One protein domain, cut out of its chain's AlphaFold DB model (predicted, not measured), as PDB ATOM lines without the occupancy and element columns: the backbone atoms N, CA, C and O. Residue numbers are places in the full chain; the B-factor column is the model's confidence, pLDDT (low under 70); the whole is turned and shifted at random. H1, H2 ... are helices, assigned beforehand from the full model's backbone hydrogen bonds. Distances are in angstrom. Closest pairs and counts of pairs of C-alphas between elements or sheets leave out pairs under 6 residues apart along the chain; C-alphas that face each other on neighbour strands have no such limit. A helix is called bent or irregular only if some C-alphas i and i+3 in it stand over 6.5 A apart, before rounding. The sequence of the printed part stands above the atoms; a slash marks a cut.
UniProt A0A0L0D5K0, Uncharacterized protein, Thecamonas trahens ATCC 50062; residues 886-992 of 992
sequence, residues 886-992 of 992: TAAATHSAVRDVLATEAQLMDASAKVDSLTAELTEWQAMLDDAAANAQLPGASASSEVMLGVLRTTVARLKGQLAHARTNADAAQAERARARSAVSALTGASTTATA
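AT A GLANCE: This is residues 886 to 992 of the 992 residues of an uncharacterized protein of Thecamonas trahens ATCC 50062 (UniProt A0A0L0D5K0). The domain is a long helical hairpin: H1 runs the length of a rod, a small loop turns the chain at one end, and H2 comes back beside it, the two crossing at a small angle near their middles. The loop end sticks out at residues 934 to 939, and there is no further layer or head. The printed part has 107 residues, 100 of them in the two named helices, H1 then H2, with no named strand; the class is all helix. The whole is extended, with a radius of gyration of the C-alphas of 23.8 A, and the C-alphas span 84 by 17 by 14 A.

HOW THE PARTS SIT: H1, residues 886 to 932, and H2, residues 939 to 991, form a helical hairpin. They touch, with 58 pairs of C-alphas within 8 A. The closest C-alphas of the two helices are those of Ala 907 and Ala 966, 5.0 A apart. Their lines stand at a shallow tilt of 18 degrees, and they run opposite ways. Their centres are 6.9 A apart. In both H1 and H2 every pair of O i and N i+4 is within hydrogen-bond range.

IN THESE COORDINATES: H1 begins at C-alpha 886, at (151.239, 129.114, 93.296), and measures 68.2 A to C-alpha 932, at (145.716, 191.541, 120.177). H2, the longest helix with 53 residues, measures 79.0 A from C-alpha 939 to C-alpha 991, at (162.204, 124.572, 91.282). Neither helix is bent.

THE WHOLE: The C-alphas of Gly 936 and Ala 992 are the two farthest apart, at 84.4 A, while those of the first and last printed residues, Thr 886 and Ala 992, are 15.4 A apart. Ala 992 is the chain's last residue. The link from H1 to H2 is short, with 6 residues, and the printed part has no cut. The mean pLDDT of the printed part is 80.0; it is under 70 at residues 886 to 890, 935 to 941 and 984 to 992.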
ATOM      1  N   THR A 886     150.139 128.269  92.809       61.28
ATOM      2  CA  THR A 886     151.239 129.114  93.296       61.28
ATOM      3  C   THR A 886     151.266 130.441  92.536       61.28
ATOM      4  O   THR A 886     151.321 131.505  93.158       61.28
ATOM      5  N   ALA A 887     151.077 130.405  91.211       61.38
ATOM      6  CA  ALA A 887     150.937 131.596  90.376       61.38
ATOM      7  C   ALA A 887     149.729 132.451  90.796       61.38
ATOM      8  O   ALA A 887     149.860 133.670  90.956       61.38
ATOM      9  N   ALA A 888     148.571 131.834  91.053       68.12
ATOM     10  CA  ALA A 888     147.377 132.530  91.531       68.12
ATOM     11  C   ALA A 888     147.586 133.170  92.918       68.12
ATOM     12  O   ALA A 888     147.187 134.321  93.127       68.12
ATOM     13  N   ALA A 889     148.261 132.470  93.837       69.00
ATOM     14  CA  ALA A 889     148.604 132.987  95.161       69.00
ATOM     15  C   ALA A 889     149.571 134.180  95.077       69.00
ATOM     16  O   ALA A 889     149.310 135.222  95.684       69.00
ATOM     17  N   THR A 890     150.620 134.097  94.249       69.75
ATOM     18  CA  THR A 890     151.520 135.239  93.998       69.75
ATOM     19  C   THR A 890     150.800 136.418  93.348       69.75
ATOM     20  O   THR A 890     151.005 137.561  93.755       69.75
ATOM     21  N   HIS A 891     149.891 136.178  92.398       71.62
ATOM     22  CA  HIS A 891     149.109 137.247  91.774       71.62
ATOM     23  C   HIS A 891     148.171 137.950  92.764       71.62
ATOM     24  O   HIS A 891     147.980 139.168  92.668       71.62
ATOM     25  N   SER A 892     147.591 137.204  93.710       73.44
ATOM     26  CA  SER A 892     146.786 137.769  94.796       73.44
ATOM     27  C   SER A 892     147.646 138.603  95.745       73.44
ATOM     28  O   SER A 892     147.323 139.761  95.994       73.44
ATOM     29  N   ALA A 893     148.789 138.070  96.183       72.69
ATOM     30  CA  ALA A 893     149.693 138.769  97.093       72.69
ATOM     31  C   ALA A 893     150.254 140.069  96.478       72.69
ATOM     32  O   ALA A 893     150.294 141.108  97.135       72.69
ATOM     33  N   VAL A 894     150.595 140.064  95.182       74.88
ATOM     34  CA  VAL A 894     151.017 141.275  94.452       74.88
ATOM     35  C   VAL A 894     149.880 142.299  94.354       74.88
ATOM     36  O   VAL A 894     150.115 143.503  94.484       74.88
ATOM     37  N   ARG A 895     148.633 141.854  94.157       78.81
ATOM     38  CA  ARG A 895     147.468 142.750  94.159       78.81
ATOM     39  C   ARG A 895     147.270 143.408  95.528       78.81
ATOM     40  O   ARG A 895     146.972 144.601  95.567       78.81
ATOM     41  N   ASP A 896     147.478 142.669  96.613       76.38
ATOM     42  CA  ASP A 896     147.346 143.182  97.980       76.38
ATOM     43  C   ASP A 896     148.472 144.174  98.332       76.38
ATOM     44  O   ASP A 896     148.219 145.217  98.942       76.38
ATOM     45  N   VAL A 897     149.699 143.948  97.840       77.81
ATOM     46  CA  VAL A 897     150.795 144.934  97.930       77.81
ATOM     47  C   VAL A 897     150.449 146.226  97.183       77.81
ATOM     48  O   VAL A 897     150.637 147.320  97.712       77.81
ATOM     49  N   LEU A 898     149.892 146.137  95.973       79.81
ATOM     50  CA  LEU A 898     149.498 147.329  95.213       79.81
ATOM     51  C   LEU A 898     148.331 148.089  95.866       79.81
ATOM     52  O   LEU A 898     148.252 149.315  95.759       79.81
ATOM     53  N   ALA A 899     147.422 147.379  96.538       81.44
ATOM     54  CA  ALA A 899     146.320 147.985  97.276       81.44
ATOM     55  C   ALA A 899     146.809 148.719  98.537       81.44
ATOM     56  O   ALA A 899     146.405 149.861  98.767       81.44
ATOM     57  N   THR A 900     147.716 148.106  99.303       83.50
ATOM     58  CA  THR A 900     148.327 148.724 100.495       83.50
ATOM     59  C   THR A 900     149.234 149.905 100.129       83.50
ATOM     60  O   THR A 900     149.230 150.922 100.820       83.50
ATOM     61  N   GLU A 901     149.932 149.859  98.987       83.06
ATOM     62  CA  GLU A 901     150.679 151.016  98.469       83.06
ATOM     63  C   GLU A 901     149.775 152.193  98.096       83.06
ATOM     64  O   GLU A 901     150.108 153.340  98.394       83.06
ATOM     65  N   ALA A 902     148.616 151.936  97.486       83.00
ATOM     66  CA  ALA A 902     147.654 152.993  97.189       83.00
ATOM     67  C   ALA A 902     147.093 153.633  98.471       83.00
ATOM     68  O   ALA A 902     146.974 154.855  98.543       83.00
ATOM     69  N   GLN A 903     146.801 152.823  99.494       82.88
ATOM     70  CA  GLN A 903     146.327 153.308 100.794       82.88
ATOM     71  C   GLN A 903     147.379 154.152 101.520       82.88
ATOM     72  O   GLN A 903     147.037 155.200 102.066       82.88
ATOM     73  N   LEU A 904     148.653 153.748 101.482       88.44
ATOM     74  CA  LEU A 904     149.748 154.523 102.066       88.44
ATOM     75  C   LEU A 904     149.928 155.875 101.362       88.44
ATOM     76  O   LEU A 904     150.099 156.893 102.028       88.44
ATOM     77  N   MET A 905     149.844 155.907 100.027       86.75
ATOM     78  CA  MET A 905     149.933 157.155  99.259       86.75
ATOM     79  C   MET A 905     148.789 158.120  99.594       86.75
ATOM     80  O   MET A 905     149.026 159.318  99.748       86.75
ATOM     81  N   ASP A 906     147.565 157.610  99.748       86.50
ATOM     82  CA  ASP A 906     146.408 158.424 100.136       86.50
ATOM     83  C   ASP A 906     146.516 158.918 101.591       86.50
ATOM     84  O   ASP A 906     146.187 160.073 101.878       86.50
ATOM     85  N   ALA A 907     147.011 158.079 102.509       85.06
ATOM     86  CA  ALA A 907     147.244 158.455 103.901       85.06
ATOM     87  C   ALA A 907     148.349 159.520 104.026       85.06
ATOM     88  O   ALA A 907     148.142 160.531 104.699       85.06
ATOM     89  N   SER A 908     149.467 159.353 103.311       86.19
ATOM     90  CA  SER A 908     150.568 160.325 103.262       86.19
ATOM     91  C   SER A 908     150.107 161.662 102.684       86.19
ATOM     92  O   SER A 908     150.298 162.699 103.308       86.19
ATOM     93  N   ALA A 909     149.388 161.647 101.555       88.94
ATOM     94  CA  ALA A 909     148.850 162.872 100.963       88.94
ATOM     95  C   ALA A 909     147.882 163.604 101.911       88.94
ATOM     96  O   ALA A 909     147.784 164.835 101.885       88.94
ATOM     97  N   LYS A 910     147.158 162.863 102.764       89.69
ATOM     98  CA  LYS A 910     146.282 163.465 103.771       89.69
ATOM     99  C   LYS A 910     147.065 164.087 104.930       89.69
ATOM    100  O   LYS A 910     146.649 165.143 105.408       89.69
ATOM    101  N   VAL A 911     148.171 163.472 105.352       92.19
ATOM    102  CA  VAL A 911     149.104 164.047 106.335       92.19
ATOM    103  C   VAL A 911     149.718 165.335 105.789       92.19
ATOM    104  O   VAL A 911     149.668 166.350 106.478       92.19
ATOM    105  N   ASP A 912     150.190 165.339 104.543       89.94
ATOM    106  CA  ASP A 912     150.799 166.520 103.916       89.94
ATOM    107  C   ASP A 912     149.798 167.680 103.806       89.94
ATOM    108  O   ASP A 912     150.090 168.811 104.194       89.94
ATOM    109  N   SER A 913     148.571 167.388 103.362       92.69
ATOM    110  CA  SER A 913     147.485 168.373 103.271       92.69
ATOM    111  C   SER A 913     147.116 168.971 104.630       92.69
ATOM    112  O   SER A 913     146.945 170.182 104.727       92.69
ATOM    113  N   LEU A 914     146.988 168.145 105.674       91.94
ATOM    114  CA  LEU A 914     146.663 168.633 107.018       91.94
ATOM    115  C   LEU A 914     147.832 169.385 107.656       91.94
ATOM    116  O   LEU A 914     147.601 170.289 108.451       91.94
ATOM    117  N   THR A 915     149.071 169.029 107.312       92.44
ATOM    118  CA  THR A 915     150.265 169.745 107.777       92.44
ATOM    119  C   THR A 915     150.312 171.142 107.167       92.44
ATOM    120  O   THR A 915     150.491 172.102 107.908       92.44
ATOM    121  N   ALA A 916     150.055 171.269 105.860       91.56
ATOM    122  CA  ALA A 916     149.990 172.560 105.174       91.56
ATOM    123  C   ALA A 916     148.850 173.455 105.703       91.56
ATOM    124  O   ALA A 916     149.066 174.630 105.995       91.56
ATOM    125  N   GLU A 917     147.650 172.891 105.893       93.44
ATOM    126  CA  GLU A 917     146.531 173.624 106.504       93.44
ATOM    127  C   GLU A 917     146.882 174.059 107.935       93.44
ATOM    128  O   GLU A 917     146.672 175.212 108.300       93.44
ATOM    129  N   LEU A 918     147.462 173.172 108.751       93.44
ATOM    130  CA  LEU A 918     147.847 173.516 110.118       93.44
ATOM    131  C   LEU A 918     148.881 174.649 110.157       93.44
ATOM    132  O   LEU A 918     148.755 175.519 111.010       93.44
ATOM    133  N   THR A 919     149.865 174.662 109.252       93.06
ATOM    134  CA  THR A 919     150.857 175.748 109.189       93.06
ATOM    135  C   THR A 919     150.230 177.095 108.840       93.06
ATOM    136  O   THR A 919     150.583 178.096 109.455       93.06
ATOM    137  N   GLU A 920     149.262 177.125 107.921       92.50
ATOM    138  CA  GLU A 920     148.559 178.355 107.534       92.50
ATOM    139  C   GLU A 920     147.701 178.892 108.691       92.50
ATOM    140  O   GLU A 920     147.791 180.063 109.053       92.50
ATOM    141  N   TRP A 921     146.930 178.018 109.344       92.81
ATOM    142  CA  TRP A 921     146.096 178.408 110.485       92.81
ATOM    143  C   TRP A 921     146.906 178.777 111.731       92.81
ATOM    144  O   TRP A 921     146.449 179.598 112.525       92.81
ATOM    145  N   GLN A 922     148.087 178.184 111.917       92.44
ATOM    146  CA  GLN A 922     148.999 178.551 112.997       92.44
ATOM    147  C   GLN A 922     149.589 179.946 112.750       92.44
ATOM    148  O   GLN A 922     149.533 180.765 113.656       92.44
ATOM    149  N   ALA A 923     150.015 180.260 111.520       90.69
ATOM    150  CA  ALA A 923     150.479 181.603 111.164       90.69
ATOM    151  C   ALA A 923     149.389 182.669 111.386       90.69
ATOM    152  O   ALA A 923     149.641 183.691 112.014       90.69
ATOM    153  N   MET A 924     148.143 182.391 110.981       90.00
ATOM    154  CA  MET A 924     147.011 183.293 111.245       90.00
ATOM    155  C   MET A 924     146.729 183.484 112.742       90.00
ATOM    156  O   MET A 924     146.302 184.560 113.158       90.00
ATOM    157  N   LEU A 925     146.912 182.435 113.552       91.12
ATOM    158  CA  LEU A 925     146.753 182.519 115.002       91.12
ATOM    159  C   LEU A 925     147.856 183.377 115.631       91.12
ATOM    160  O   LEU A 925     147.556 184.167 116.524       91.12
ATOM    161  N   ASP A 926     149.091 183.228 115.163       90.12
ATOM    162  CA  ASP A 926     150.246 183.972 115.662       90.12
ATOM    163  C   ASP A 926     150.129 185.466 115.283       90.12
ATOM    164  O   ASP A 926     150.286 186.328 116.149       90.12
ATOM    165  N   ASP A 927     149.693 185.781 114.056       87.12
ATOM    166  CA  ASP A 927     149.392 187.151 113.608       87.12
ATOM    167  C   ASP A 927     148.237 187.783 114.404       87.12
ATOM    168  O   ASP A 927     148.297 188.945 114.816       87.12
ATOM    169  N   ALA A 928     147.163 187.028 114.652       85.00
ATOM    170  CA  ALA A 928     146.044 187.505 115.463       85.00
ATOM    171  C   ALA A 928     146.452 187.730 116.930       85.00
ATOM    172  O   ALA A 928     145.940 188.643 117.577       85.00
ATOM    173  N   ALA A 929     147.374 186.916 117.455       85.12
ATOM    174  CA  ALA A 929     147.883 187.051 118.816       85.12
ATOM    175  C   ALA A 929     148.790 188.277 118.959       85.12
ATOM    176  O   ALA A 929     148.658 189.000 119.943       85.12
ATOM    177  N   ALA A 930     149.638 188.548 117.963       84.06
ATOM    178  CA  ALA A 930     150.465 189.750 117.914       84.06
ATOM    179  C   ALA A 930     149.606 191.027 117.855       84.06
ATOM    180  O   ALA A 930     149.837 191.972 118.606       84.06
ATOM    181  N   ASN A 931     148.551 191.028 117.034       78.06
ATOM    182  CA  ASN A 931     147.651 192.178 116.906       78.06
ATOM    183  C   ASN A 931     146.795 192.432 118.158       78.06
ATOM    184  O   ASN A 931     146.429 193.573 118.429       78.06
ATOM    185  N   ALA A 932     146.482 191.396 118.940       73.94
ATOM    186  CA  ALA A 932     145.716 191.541 120.177       73.94
ATOM    187  C   ALA A 932     146.529 192.124 121.351       73.94
ATOM    188  O   ALA A 932     145.934 192.507 122.353       73.94
ATOM    189  N   GLN A 933     147.860 192.198 121.243       74.06
ATOM    190  CA  GLN A 933     148.732 192.807 122.258       74.06
ATOM    191  C   GLN A 933     148.856 194.334 122.110       74.06
ATOM    192  O   GLN A 933     149.448 194.986 122.968       74.06
ATOM    193  N   LEU A 934     148.297 194.917 121.045       74.12
ATOM    194  CA  LEU A 934     148.303 196.362 120.833       74.12
ATOM    195  C   LEU A 934     147.249 197.055 121.723       74.12
ATOM    196  O   LEU A 934     146.115 196.572 121.827       74.12
ATOM    197  N   PRO A 935     147.577 198.200 122.354       46.69
ATOM    198  CA  PRO A 935     146.631 198.944 123.182       46.69
ATOM    199  C   PRO A 935     145.451 199.438 122.328       46.69
ATOM    200  O   PRO A 935     145.637 200.196 121.380       46.69
ATOM    201  N   GLY A 936     144.237 198.974 122.651       59.56
ATOM    202  CA  GLY A 936     143.002 199.245 121.894       59.56
ATOM    203  C   GLY A 936     142.308 198.008 121.303       59.56
ATOM    204  O   GLY A 936     141.272 198.146 120.648       59.56
ATOM    205  N   ALA A 937     142.839 196.801 121.528       55.66
ATOM    206  CA  ALA A 937     142.218 195.547 121.104       55.66
ATOM    207  C   ALA A 937     140.804 195.375 121.709       55.66
ATOM    208  O   ALA A 937     140.615 195.384 122.924       55.66
ATOM    209  N   SER A 938     139.788 195.255 120.849       63.09
ATOM    210  CA  SER A 938     138.379 195.175 121.253       63.09
ATOM    211  C   SER A 938     137.987 193.762 121.705       63.09
ATOM    212  O   SER A 938     138.604 192.778 121.311       63.09
ATOM    213  N   ALA A 939     136.877 193.603 122.431       63.19
ATOM    214  CA  ALA A 939     136.336 192.278 122.788       63.19
ATOM    215  C   ALA A 939     136.136 191.332 121.574       63.19
ATOM    216  O   ALA A 939     136.072 190.112 121.716       63.19
ATOM    217  N   SER A 940     136.069 191.874 120.350       62.75
ATOM    218  CA  SER A 940     135.976 191.087 119.115       62.75
ATOM    219  C   SER A 940     137.289 190.389 118.723       62.75
ATOM    220  O   SER A 940     137.229 189.312 118.122       62.75
ATOM    221  N   SER A 941     138.464 190.929 119.076       69.62
ATOM    222  CA  SER A 941     139.752 190.269 118.800       69.62
ATOM    223  C   SER A 941     139.982 189.050 119.696       69.62
ATOM    224  O   SER A 941     140.511 188.041 119.227       69.62
ATOM    225  N   GLU A 942     139.497 189.071 120.941       73.88
ATOM    226  CA  GLU A 942     139.560 187.906 121.837       73.88
ATOM    227  C   GLU A 942     138.675 186.746 121.359       73.88
ATOM    228  O   GLU A 942     139.097 185.585 121.377       73.88
ATOM    229  N   VAL A 943     137.471 187.043 120.857       77.38
ATOM    230  CA  VAL A 943     136.575 186.025 120.281       77.38
ATOM    231  C   VAL A 943     137.202 185.389 119.037       77.38
ATOM    232  O   VAL A 943     137.160 184.166 118.878       77.38
ATOM    233  N   MET A 944     137.830 186.193 118.172       78.31
ATOM    234  CA  MET A 944     138.517 185.697 116.976       78.31
ATOM    235  C   MET A 944     139.717 184.804 117.335       78.31
ATOM    236  O   MET A 944     139.873 183.726 116.757       78.31
ATOM    237  N   LEU A 945     140.500 185.186 118.348       84.25
ATOM    238  CA  LEU A 945     141.575 184.361 118.905       84.25
ATOM    239  C   LEU A 945     141.062 183.034 119.472       84.25
ATOM    240  O   LEU A 945     141.661 181.984 119.225       84.25
ATOM    241  N   GLY A 946     139.937 183.055 120.190       83.94
ATOM    242  CA  GLY A 946     139.282 181.846 120.691       83.94
ATOM    243  C   GLY A 946     138.911 180.883 119.561       83.94
ATOM    244  O   GLY A 946     139.242 179.694 119.615       83.94
ATOM    245  N   VAL A 947     138.300 181.396 118.488       86.94
ATOM    246  CA  VAL A 947     137.971 180.595 117.299       86.94
ATOM    247  C   VAL A 947     139.244 180.031 116.662       86.94
ATOM    248  O   VAL A 947     139.332 178.817 116.473       86.94
ATOM    249  N   LEU A 948     140.264 180.851 116.405       88.56
ATOM    250  CA  LEU A 948     141.522 180.398 115.797       88.56
ATOM    251  C   LEU A 948     142.204 179.296 116.625       88.56
ATOM    252  O   LEU A 948     142.542 178.244 116.074       88.56
ATOM    253  N   ARG A 949     142.284 179.450 117.956       90.31
ATOM    254  CA  ARG A 949     142.831 178.428 118.870       90.31
ATOM    255  C   ARG A 949     142.079 177.102 118.774       90.31
ATOM    256  O   ARG A 949     142.707 176.045 118.675       90.31
ATOM    257  N   THR A 950     140.744 177.133 118.754       92.00
ATOM    258  CA  THR A 950     139.937 175.902 118.630       92.00
ATOM    259  C   THR A 950     140.108 175.225 117.269       92.00
ATOM    260  O   THR A 950     140.174 173.994 117.195       92.00
ATOM    261  N   THR A 951     140.237 176.006 116.193       90.62
ATOM    262  CA  THR A 951     140.450 175.479 114.837       90.62
ATOM    263  C   THR A 951     141.821 174.812 114.712       90.62
ATOM    264  O   THR A 951     141.907 173.680 114.235       90.62
ATOM    265  N   VAL A 952     142.872 175.452 115.232       92.88
ATOM    266  CA  VAL A 952     144.235 174.901 115.285       92.88
ATOM    267  C   VAL A 952     144.282 173.620 116.126       92.88
ATOM    268  O   VAL A 952     144.826 172.610 115.677       92.88
ATOM    269  N   ALA A 953     143.662 173.603 117.312       91.00
ATOM    270  CA  ALA A 953     143.603 172.409 118.161       91.00
ATOM    271  C   ALA A 953     142.898 171.233 117.459       91.00
ATOM    272  O   ALA A 953     143.366 170.090 117.503       91.00
ATOM    273  N   ARG A 954     141.807 171.515 116.739       94.62
ATOM    274  CA  ARG A 954     141.096 170.517 115.934       94.62
ATOM    275  C   ARG A 954     141.967 169.964 114.803       94.62
ATOM    276  O   ARG A 954     141.960 168.751 114.588       94.62
ATOM    277  N   LEU A 955     142.699 170.820 114.091       92.12
ATOM    278  CA  LEU A 955     143.603 170.403 113.015       92.12
ATOM    279  C   LEU A 955     144.762 169.551 113.549       92.12
ATOM    280  O   LEU A 955     145.057 168.513 112.957       92.12
ATOM    281  N   LYS A 956     145.335 169.893 114.713       92.81
ATOM    282  CA  LYS A 956     146.342 169.058 115.400       92.81
ATOM    283  C   LYS A 956     145.804 167.656 115.712       92.81
ATOM    284  O   LYS A 956     146.469 166.667 115.409       92.81
ATOM    285  N   GLY A 957     144.576 167.554 116.227       93.38
ATOM    286  CA  GLY A 957     143.925 166.261 116.480       93.38
ATOM    287  C   GLY A 957     143.668 165.445 115.205       93.38
ATOM    288  O   GLY A 957     143.883 164.232 115.179       93.38
ATOM    289  N   GLN A 958     143.258 166.101 114.116       92.12
ATOM    290  CA  GLN A 958     143.066 165.443 112.818       92.12
ATOM    291  C   GLN A 958     144.386 164.973 112.199       92.12
ATOM    292  O   GLN A 958     144.431 163.881 111.631       92.12
ATOM    293  N   LEU A 959     145.452 165.765 112.331       93.12
ATOM    294  CA  LEU A 959     146.789 165.418 111.859       93.12
ATOM    295  C   LEU A 959     147.358 164.220 112.627       93.12
ATOM    296  O   LEU A 959     147.883 163.303 112.002       93.12
ATOM    297  N   ALA A 960     147.195 164.184 113.953       91.44
ATOM    298  CA  ALA A 960     147.600 163.041 114.773       91.44
ATOM    299  C   ALA A 960     146.901 161.749 114.318       91.44
ATOM    300  O   ALA A 960     147.559 160.737 114.085       91.44
ATOM    301  N   HIS A 961     145.587 161.803 114.085       91.38
ATOM    302  CA  HIS A 961     144.841 160.648 113.585       91.38
ATOM    303  C   HIS A 961     145.257 160.233 112.160       91.38
ATOM    304  O   HIS A 961     145.328 159.045 111.837       91.38
ATOM    305  N   ALA A 962     145.559 161.198 111.288       90.38
ATOM    306  CA  ALA A 962     146.053 160.913 109.945       90.38
ATOM    307  C   ALA A 962     147.432 160.234 109.971       90.38
ATOM    308  O   ALA A 962     147.634 159.275 109.228       90.38
ATOM    309  N   ARG A 963     148.336 160.664 110.866       91.69
ATOM    310  CA  ARG A 963     149.648 160.028 111.076       91.69
ATOM    311  C   ARG A 963     149.502 158.587 111.556       91.69
ATOM    312  O   ARG A 963     150.041 157.697 110.912       91.69
ATOM    313  N   THR A 964     148.647 158.329 112.550       92.62
ATOM    314  CA  THR A 964     148.394 156.950 113.012       92.62
ATOM    315  C   THR A 964     147.858 156.035 111.907       92.62
ATOM    316  O   THR A 964     148.192 154.855 111.855       92.62
ATOM    317  N   ASN A 965     147.049 156.572 110.986       87.38
ATOM    318  CA  ASN A 965     146.540 155.804 109.848       87.38
ATOM    319  C   ASN A 965     147.623 155.554 108.785       87.38
ATOM    320  O   ASN A 965     147.625 154.492 108.164       87.38
ATOM    321  N   ALA A 966     148.538 156.506 108.577       89.25
ATOM    322  CA  ALA A 966     149.690 156.327 107.695       89.25
ATOM    323  C   ALA A 966     150.659 155.270 108.249       89.25
ATOM    324  O   ALA A 966     151.069 154.380 107.505       89.25
ATOM    325  N   ASP A 967     150.928 155.293 109.556       89.19
ATOM    326  CA  ASP A 967     151.776 154.304 110.232       89.19
ATOM    327  C   ASP A 967     151.166 152.894 110.157       89.19
ATOM    328  O   ASP A 967     151.856 151.922 109.839       89.19
ATOM    329  N   ALA A 968     149.848 152.775 110.357       88.88
ATOM    330  CA  ALA A 968     149.128 151.513 110.197       88.88
ATOM    331  C   ALA A 968     149.199 150.981 108.751       88.88
ATOM    332  O   ALA A 968     149.488 149.800 108.541       88.88
ATOM    333  N   ALA A 969     149.008 151.848 107.750       86.81
ATOM    334  CA  ALA A 969     149.134 151.476 106.338       86.81
ATOM    335  C   ALA A 969     150.573 151.063 105.975       86.81
ATOM    336  O   ALA A 969     150.786 150.154 105.168       86.81
ATOM    337  N   GLN A 970     151.576 151.691 106.595       88.56
ATOM    338  CA  GLN A 970     152.980 151.341 106.409       88.56
ATOM    339  C   GLN A 970     153.310 149.969 107.015       88.56
ATOM    340  O   GLN A 970     153.996 149.168 106.374       88.56
ATOM    341  N   ALA A 971     152.764 149.658 108.194       88.31
ATOM    342  CA  ALA A 971     152.880 148.339 108.808       88.31
ATOM    343  C   ALA A 971     152.201 147.242 107.964       88.31
ATOM    344  O   ALA A 971     152.765 146.162 107.778       88.31
ATOM    345  N   GLU A 972     151.023 147.513 107.390       85.06
ATOM    346  CA  GLU A 972     150.349 146.576 106.479       85.06
ATOM    347  C   GLU A 972     151.134 146.353 105.182       85.06
ATOM    348  O   GLU A 972     151.278 145.210 104.743       85.06
ATOM    349  N   ARG A 973     151.725 147.408 104.609       87.06
ATOM    350  CA  ARG A 973     152.613 147.294 103.442       87.06
ATOM    351  C   ARG A 973     153.828 146.414 103.740       87.06
ATOM    352  O   ARG A 973     154.208 145.599 102.898       87.06
ATOM    353  N   ALA A 974     154.440 146.564 104.916       85.06
ATOM    354  CA  ALA A 974     155.573 145.737 105.328       85.06
ATOM    355  C   ALA A 974     155.181 144.250 105.432       85.06
ATOM    356  O   ALA A 974     155.876 143.392 104.887       85.06
ATOM    357  N   ARG A 975     154.017 143.948 106.026       85.50
ATOM    358  CA  ARG A 975     153.474 142.578 106.098       85.50
ATOM    359  C   ARG A 975     153.175 141.996 104.715       85.50
ATOM    360  O   ARG A 975     153.564 140.866 104.436       85.50
ATOM    361  N   ALA A 976     152.541 142.769 103.833       83.62
ATOM    362  CA  ALA A 976     152.217 142.326 102.478       83.62
ATOM    363  C   ALA A 976     153.484 142.027 101.652       83.62
ATOM    364  O   ALA A 976     153.545 141.025 100.943       83.62
ATOM    365  N   ARG A 977     154.536 142.847 101.796       82.62
ATOM    366  CA  ARG A 977     155.841 142.603 101.157       82.62
ATOM    367  C   ARG A 977     156.546 141.368 101.711       82.62
ATOM    368  O   ARG A 977     157.087 140.591 100.928       82.62
ATOM    369  N   SER A 978     156.492 141.154 103.026       81.75
ATOM    370  CA  SER A 978     157.018 139.936 103.654       81.75
ATOM    371  C   SER A 978     156.310 138.677 103.139       81.75
ATOM    372  O   SER A 978     156.968 137.675 102.877       81.75
ATOM    373  N   ALA A 979     154.988 138.731 102.942       78.81
ATOM    374  CA  ALA A 979     154.212 137.613 102.404       78.81
ATOM    375  C   ALA A 979     154.580 137.293 100.944       78.81
ATOM    376  O   ALA A 979     154.732 136.125 100.592       78.81
ATOM    377  N   VAL A 980     154.788 138.317 100.106       81.06
ATOM    378  CA  VAL A 980     155.286 138.123  98.733       81.06
ATOM    379  C   VAL A 980     156.685 137.508  98.745       81.06
ATOM    380  O   VAL A 980     156.913 136.548  98.018       81.06
ATOM    381  N   SER A 981     157.585 137.999  99.604       76.69
ATOM    382  CA  SER A 981     158.949 137.467  99.733       76.69
ATOM    383  C   SER A 981     158.967 135.990 100.144       76.69
ATOM    384  O   SER A 981     159.758 135.215  99.608       76.69
ATOM    385  N   ALA A 982     158.084 135.587 101.064       74.94
ATOM    386  CA  ALA A 982     157.949 134.197 101.498       74.94
ATOM    387  C   ALA A 982     157.437 133.283 100.368       74.94
ATOM    388  O   ALA A 982     157.955 132.184 100.180       74.94
ATOM    389  N   LEU A 983     156.471 133.757  99.573       70.38
ATOM    390  CA  LEU A 983     155.937 133.015  98.424       70.38
ATOM    391  C   LEU A 983     156.961 132.882  97.286       70.38
ATOM    392  O   LEU A 983     157.048 131.826  96.662       70.38
ATOM    393  N   THR A 984     157.764 133.920  97.033       65.25
ATOM    394  CA  THR A 984     158.838 133.857  96.030       65.25
ATOM    395  C   THR A 984     159.997 132.969  96.475       65.25
ATOM    396  O   THR A 984     160.526 132.234  95.647       65.25
ATOM    397  N   GLY A 985     160.346 132.970  97.768       58.31
ATOM    398  CA  GLY A 985     161.374 132.082  98.323       58.31
ATOM    399  C   GLY A 985     160.980 130.602  98.267       58.31
ATOM    400  O   GLY A 985     161.795 129.765  97.888       58.31
ATOM    401  N   ALA A 986     159.708 130.288  98.546       52.66
ATOM    402  CA  ALA A 986     159.172 128.929  98.449       52.66
ATOM    403  C   ALA A 986     159.137 128.398  97.000       52.66
ATOM    404  O   ALA A 986     159.345 127.209  96.765       52.66
ATOM    405  N   SER A 987     158.914 129.280  96.016       48.00
ATOM    406  CA  SER A 987     158.936 128.925  94.591       48.00
ATOM    407  C   SER A 987     160.339 128.568  94.094       48.00
ATOM    408  O   SER A 987     160.463 127.662  93.273       48.00
ATOM    409  N   THR A 988     161.389 129.234  94.588       44.62
ATOM    410  CA  THR A 988     162.784 128.924  94.228       44.62
ATOM    411  C   THR A 988     163.287 127.613  94.833       44.62
ATOM    412  O   THR A 988     164.081 126.929  94.203       44.62
ATOM    413  N   THR A 989     162.784 127.208  96.003       47.00
ATOM    414  CA  THR A 989     163.100 125.899  96.611       47.00
ATOM    415  C   THR A 989     162.292 124.733  96.043       47.00
ATOM    416  O   THR A 989     162.651 123.594  96.286       47.00
ATOM    417  N   ALA A 990     161.189 124.997  95.333       39.06
ATOM    418  CA  ALA A 990     160.394 123.967  94.655       39.06
ATOM    419  C   ALA A 990     160.806 123.756  93.184       39.06
ATOM    420  O   ALA A 990     160.324 122.829  92.537       39.06
ATOM    421  N   THR A 991     161.639 124.654  92.641       36.12
ATOM    422  CA  THR A 991     162.204 124.572  91.282       36.12
ATOM    423  C   THR A 991     163.666 124.121  91.257       36.12
ATOM    424  O   THR A 991     164.133 123.717  90.192       36.12
ATOM    425  N   ALA A 992     164.361 124.176  92.398       34.97
ATOM    426  CA  ALA A 992     165.551 123.372  92.680       34.97
ATOM    427  C   ALA A 992     165.116 121.976  93.143       34.97
ATOM    428  O   ALA A 992     165.807 121.004  92.769       34.97
TER     429      ALA A 992